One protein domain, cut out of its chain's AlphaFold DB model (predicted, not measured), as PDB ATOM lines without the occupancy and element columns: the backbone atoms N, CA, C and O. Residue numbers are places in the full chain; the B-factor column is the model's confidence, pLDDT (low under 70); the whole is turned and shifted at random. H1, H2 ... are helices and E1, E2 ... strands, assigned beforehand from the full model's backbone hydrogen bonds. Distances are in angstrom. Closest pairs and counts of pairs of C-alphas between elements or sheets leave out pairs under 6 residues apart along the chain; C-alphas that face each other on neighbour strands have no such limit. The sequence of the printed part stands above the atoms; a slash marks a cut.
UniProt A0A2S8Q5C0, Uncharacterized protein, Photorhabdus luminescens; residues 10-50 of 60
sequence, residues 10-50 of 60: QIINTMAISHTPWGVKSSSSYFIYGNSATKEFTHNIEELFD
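This is residues 10 to 50 of the 60 residues of an uncharacterized protein of Photorhabdus luminescens (UniProt A0A2S8Q5C0). A short two-strand hairpin, E1 and E2, makes the middle of a small flat model, with helix H1 set off at one end of the long axis. After E2 the chain swings away through H2 and folds back, in an open loop, to bring the short helix H3 beside E2. The printed part has 41 residues with three named helices and two named strands, in the order H1, E1, E2, H2, H3, and its class is mixed, helices and strands. The two strands form one antiparallel sheet. The whole is only just compact, close to loose, with a radius of gyration of the C-alphas of 10.6 A, and spans 28 by 23 by 12 A.

H1 holds residues 10 to 17 and is 10.7 A long, beginning with C-alpha 10 at (-32.613, -29.272, -0.673). E1 is residues 23 to 25, and E2 is residues 31 to 34, ending with C-alpha 34 at (-34.700, -27.695, -18.748). H2, residues 36 to 41, is 9.0 A long. H3, residues 46 to 49, ends with C-alpha 49 at (-33.175, -31.617, -25.929).

E1 and E2 are a hairpin, antiparallel with 169 degrees between their directions. N 24 and O 33 are within hydrogen-bond range at 2.8 A, as are N 32 and O 24 at 2.8 A. The closest C-alphas of E2 and H3, those of Ile 32 and Phe 49, are 5.6 A apart. The closest of E1 and H2, those of Gly 23 and Thr 38, are 7.2 A apart. H1 is apart from E2, H2 and H3. H2 and H3 are only just apart, 8.3 A at the closest. Every O i to N i+4 pair in H1 and H2 is within hydrogen-bond range; H3 is too short for such a pair.

The two C-alphas farthest apart, those of Gln 10 and Glu 47, are 30.2 A apart. The printed part has no cut, and its four links between named elements are tight. The mean pLDDT of the printed part is 77.9, and residues 42 to 50 are under 70.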
ATOM      1  N   GLN A  10     -32.005 -30.608  -0.735       91.56
ATOM      2  CA  GLN A  10     -32.613 -29.272  -0.673       91.56
ATOM      3  C   GLN A  10     -32.412 -28.455  -1.960       91.56
ATOM      4  O   GLN A  10     -33.314 -27.727  -2.371       91.56
ATOM      5  N   ILE A  11     -31.260 -28.604  -2.623       89.31
ATOM      6  CA  ILE A  11     -30.966 -27.931  -3.894       89.31
ATOM      7  C   ILE A  11     -31.855 -28.525  -4.985       89.31
ATOM      8  O   ILE A  11     -32.476 -27.781  -5.739       89.31
ATOM      9  N   ILE A  12     -31.978 -29.856  -5.020       87.00
ATOM     10  CA  ILE A  12     -32.845 -30.568  -5.969       87.00
ATOM     11  C   ILE A  12     -34.301 -30.137  -5.781       87.00
ATOM     12  O   ILE A  12     -34.946 -29.741  -6.748       87.00
ATOM     13  N   ASN A  13     -34.797 -30.145  -4.542       90.69
ATOM     14  CA  ASN A  13     -36.171 -29.757  -4.230       90.69
ATOM     15  C   ASN A  13     -36.451 -28.307  -4.632       90.69
ATOM     16  O   ASN A  13     -37.457 -28.046  -5.280       90.69
ATOM     17  N   THR A  14     -35.539 -27.383  -4.314       91.69
ATOM     18  CA  THR A  14     -35.671 -25.962  -4.684       91.69
ATOM     19  C   THR A  14     -35.706 -25.782  -6.203       91.69
ATOM     20  O   THR A  14     -36.541 -25.047  -6.724       91.69
ATOM     21  N   MET A  15     -34.828 -26.479  -6.928       90.00
ATOM     22  CA  MET A  15     -34.779 -26.442  -8.392       90.00
ATOM     23  C   MET A  15     -36.049 -27.037  -9.019       90.00
ATOM     24  O   MET A  15     -36.559 -26.493  -9.999       90.00
ATOM     25  N   ALA A  16     -36.577 -28.121  -8.443       86.31
ATOM     26  CA  ALA A  16     -37.756 -28.827  -8.941       86.31
ATOM     27  C   ALA A  16     -39.057 -28.026  -8.771       86.31
ATOM     28  O   ALA A  16     -39.873 -28.015  -9.688       86.31
ATOM     29  N   ILE A  17     -39.244 -27.341  -7.636       90.06
ATOM     30  CA  ILE A  17     -40.440 -26.512  -7.390       90.06
ATOM     31  C   ILE A  17     -40.354 -25.120  -8.030       90.06
ATOM     32  O   ILE A  17     -41.310 -24.352  -7.971       90.06
ATOM     33  N   SER A  18     -39.206 -24.759  -8.610       88.00
ATOM     34  CA  SER A  18     -39.025 -23.446  -9.220       88.00
ATOM     35  C   SER A  18     -39.899 -23.279 -10.463       88.00
ATOM     36  O   SER A  18     -39.786 -24.032 -11.432       88.00
ATOM     37  N   HIS A  19     -40.703 -22.217 -10.454       87.12
ATOM     38  CA  HIS A  19     -41.511 -21.775 -11.592       87.12
ATOM     39  C   HIS A  19     -40.761 -20.830 -12.543       87.12
ATOM     40  O   HIS A  19     -41.302 -20.434 -13.570       87.12
ATOM     41  N   THR A  20     -39.517 -20.457 -12.223       89.62
ATOM     42  CA  THR A  20     -38.691 -19.654 -13.137       89.62
ATOM     43  C   THR A  20     -37.980 -20.553 -14.151       89.62
ATOM     44  O   THR A  20     -37.578 -21.663 -13.791       89.62
ATOM     45  N   PRO A  21     -37.807 -20.121 -15.415       86.75
ATOM     46  CA  PRO A  21     -37.125 -20.927 -16.425       86.75
ATOM     47  C   PRO A  21     -35.652 -21.122 -16.078       86.75
ATOM     48  O   PRO A  21     -34.915 -20.154 -15.888       86.75
ATOM     49  N   TRP A  22     -35.211 -22.376 -16.031       86.44
ATOM     50  CA  TRP A  22     -33.801 -22.726 -15.914       86.44
ATOM     51  C   TRP A  22     -33.483 -24.006 -16.689       86.44
ATOM     52  O   TRP A  22     -34.327 -24.886 -16.871       86.44
ATOM     53  N   GLY A  23     -32.226 -24.128 -17.118       85.44
ATOM     54  CA  GLY A  23     -31.747 -25.302 -17.834       85.44
ATOM     55  C   GLY A  23     -30.239 -25.496 -17.743       85.44
ATOM     56  O   GLY A  23     -29.497 -24.611 -17.321       85.44
ATOM     57  N   VAL A  24     -29.798 -26.683 -18.143       84.38
ATOM     58  CA  VAL A  24     -28.395 -27.088 -18.215       84.38
ATOM     59  C   VAL A  24     -27.988 -27.116 -19.677       84.38
ATOM     60  O   VAL A  24     -28.690 -27.690 -20.511       84.38
ATOM     61  N   LYS A  25     -26.838 -26.516 -19.981       81.88
ATOM     62  CA  LYS A  25     -26.239 -26.531 -21.316       81.88
ATOM     63  C   LYS A  25     -24.941 -27.322 -21.316       81.88
ATOM     64  O   LYS A  25     -24.229 -27.362 -20.313       81.88
ATOM     65  N   SER A  26     -24.624 -27.925 -22.454       80.31
ATOM     66  CA  SER A  26     -23.290 -28.453 -22.715       80.31
ATOM     67  C   SER A  26     -22.297 -27.307 -22.902       80.31
ATOM     68  O   SER A  26     -22.677 -26.164 -23.166       80.31
ATOM     69  N   SER A  27     -21.003 -27.618 -22.827       84.69
ATOM     70  CA  SER A  27     -19.937 -26.674 -23.190       84.69
ATOM     71  C   SER A  27     -20.081 -26.140 -24.617       84.69
ATOM     72  O   SER A  27     -19.637 -25.037 -24.912       84.69
ATOM     73  N   SER A  28     -20.729 -26.907 -25.495       80.94
ATOM     74  CA  SER A  28     -20.984 -26.539 -26.886       80.94
ATOM     75  C   SER A  28     -22.265 -25.703 -27.057       80.94
ATOM     76  O   SER A  28     -22.692 -25.477 -28.180       80.94
ATOM     77  N   SER A  29     -22.876 -25.231 -25.962       74.38
ATOM     78  CA  SER A  29     -24.098 -24.405 -25.928       74.38
ATOM     79  C   SER A  29     -25.409 -25.100 -26.327       74.38
ATOM     80  O   SER A  29     -26.417 -24.427 -26.529       74.38
ATOM     81  N   TYR A  30     -25.433 -26.433 -26.355       74.06
ATOM     82  CA  TYR A  30     -26.648 -27.222 -26.599       74.06
ATOM     83  C   TYR A  30     -27.400 -27.409 -25.285       74.06
ATOM     84  O   TYR A  30     -26.770 -27.667 -24.257       74.06
ATOM     85  N   PHE A  31     -28.728 -27.301 -25.295       75.38
ATOM     86  CA  PHE A  31     -29.526 -27.622 -24.113       75.38
ATOM     87  C   PHE A  31     -29.482 -29.130 -23.843       75.38
ATOM     88  O   PHE A  31     -29.724 -29.943 -24.724       75.38
ATOM     89  N   ILE A  32     -29.147 -29.500 -22.608       79.00
ATOM     90  CA  ILE A  32     -29.147 -30.889 -22.127       79.00
ATOM     91  C   ILE A  32     -30.431 -31.160 -21.342       79.00
ATOM     92  O   ILE A  32     -30.994 -32.247 -21.399       79.00
ATOM     93  N   TYR A  33     -30.884 -30.170 -20.573       80.75
ATOM     94  CA  TYR A  33     -32.051 -30.291 -19.710       80.75
ATOM     95  C   TYR A  33     -32.668 -28.917 -19.445       80.75
ATOM     96  O   TYR A  33     -31.956 -27.914 -19.402       80.75
ATOM     97  N   GLY A  34     -33.974 -28.874 -19.214       83.56
ATOM     98  CA  GLY A  34     -34.700 -27.695 -18.748       83.56
ATOM     99  C   GLY A  34     -35.841 -28.109 -17.825       83.56
ATOM    100  O   GLY A  34     -36.385 -29.208 -17.967       83.56
ATOM    101  N   ASN A  35     -36.201 -27.249 -16.872       86.00
ATOM    102  CA  ASN A  35     -37.378 -27.485 -16.032       86.00
ATOM    103  C   ASN A  35     -38.691 -27.318 -16.814       86.00
ATOM    104  O   ASN A  35     -38.703 -26.861 -17.958       86.00
ATOM    105  N   SER A  36     -39.816 -27.659 -16.177       83.25
ATOM    106  CA  SER A  36     -41.140 -27.587 -16.811       83.25
ATOM    107  C   SER A  36     -41.470 -26.191 -17.345       83.25
ATOM    108  O   SER A  36     -41.957 -26.079 -18.462       83.25
ATOM    109  N   ALA A  37     -41.129 -25.130 -16.601       85.12
ATOM    110  CA  ALA A  37     -41.326 -23.758 -17.065       85.12
ATOM    111  C   ALA A  37     -40.561 -23.498 -18.374       85.12
ATOM    112  O   ALA A  37     -41.112 -22.948 -19.318       85.12
ATOM    113  N   THR A  38     -39.314 -23.968 -18.480       82.19
ATOM    114  CA  THR A  38     -38.526 -23.845 -19.718       82.19
ATOM    115  C   THR A  38     -39.175 -24.580 -20.890       82.19
ATOM    116  O   THR A  38     -39.166 -24.045 -21.994       82.19
ATOM    117  N   LYS A  39     -39.783 -25.755 -20.664       73.75
ATOM    118  CA  LYS A  39     -40.492 -26.499 -21.722       73.75
ATOM    119  C   LYS A  39     -41.672 -25.721 -22.304       73.75
ATOM    120  O   LYS A  39     -41.861 -25.738 -23.521       73.75
ATOM    121  N   GLU A  40     -42.420 -25.019 -21.451       74.50
ATOM    122  CA  GLU A  40     -43.516 -24.140 -21.875       74.50
ATOM    123  C   GLU A  40     -43.000 -22.986 -22.748       74.50
ATOM    124  O   GLU A  40     -43.562 -22.727 -23.810       74.50
ATOM    125  N   PHE A  41     -41.879 -22.354 -22.372       70.75
ATOM    126  CA  PHE A  41     -41.252 -21.297 -23.183       70.75
ATOM    127  C   PHE A  41     -40.705 -21.807 -24.520       70.75
ATOM    128  O   PHE A  41     -40.770 -21.106 -25.531       70.75
ATOM    129  N   THR A  42     -40.167 -23.027 -24.550       68.94
ATOM    130  CA  THR A  42     -39.611 -23.627 -25.769       68.94
ATOM    131  C   THR A  42     -40.660 -24.344 -26.620       68.94
ATOM    132  O   THR A  42     -40.275 -25.124 -27.483       68.94
ATOM    133  N   HIS A  43     -41.963 -24.123 -26.391       65.62
ATOM    134  CA  HIS A  43     -43.069 -24.726 -27.155       65.62
ATOM    135  C   HIS A  43     -42.974 -26.256 -27.307       65.62
ATOM    136  O   HIS A  43     -43.304 -26.792 -28.362       65.62
ATOM    137  N   ASN A  44     -42.507 -26.975 -26.277       58.41
ATOM    138  CA  ASN A  44     -42.298 -28.429 -26.346       58.41
ATOM    139  C   ASN A  44     -41.468 -28.891 -27.558       58.41
ATOM    140  O   ASN A  44     -41.708 -29.976 -28.086       58.41
ATOM    141  N   ILE A  45     -40.483 -28.106 -28.009       57.34
ATOM    142  CA  ILE A  45     -39.523 -28.599 -28.998       57.34
ATOM    143  C   ILE A  45     -38.611 -29.599 -28.276       57.34
ATOM    144  O   ILE A  45     -37.516 -29.272 -27.819       57.34
ATOM    145  N   GLU A  46     -39.097 -30.829 -28.119       54.66
ATOM    146  CA  GLU A  46     -38.332 -31.953 -27.578       54.66
ATOM    147  C   GLU A  46     -37.063 -32.197 -28.411       54.66
ATOM    148  O   GLU A  46     -36.041 -32.598 -27.859       54.66
ATOM    149  N   GLU A  47     -37.081 -31.819 -29.696       55.44
ATOM    150  CA  GLU A  47     -35.911 -31.809 -30.586       55.44
ATOM    151  C   GLU A  47     -34.751 -30.929 -30.083       55.44
ATOM    152  O   GLU A  47     -33.604 -31.234 -30.390       55.44
ATOM    153  N   LEU A  48     -34.992 -29.890 -29.266       52.72
ATOM    154  CA  LEU A  48     -33.915 -29.067 -28.679       52.72
ATOM    155  C   LEU A  48     -33.157 -29.768 -27.557       52.72
ATOM    156  O   LEU A  48     -32.046 -29.358 -27.215       52.72
ATOM    157  N   PHE A  49     -33.776 -30.786 -26.964       53.03
ATOM    158  CA  PHE A  49     -33.175 -31.617 -25.929       53.03
ATOM    159  C   PHE A  49     -32.575 -32.902 -26.513       53.03
ATOM    160  O   PHE A  49     -31.919 -33.652 -25.786       53.03
ATOM    161  N   ASP A  50     -32.754 -33.159 -27.816       52.41
ATOM    162  CA  ASP A  50     -32.017 -34.207 -28.509       52.41
ATOM    163  C   ASP A  50     -30.585 -33.708 -28.746       52.41
ATOM    164  O   ASP A  50     -30.314 -32.877 -29.612       52.41
TER     165      ASP A  50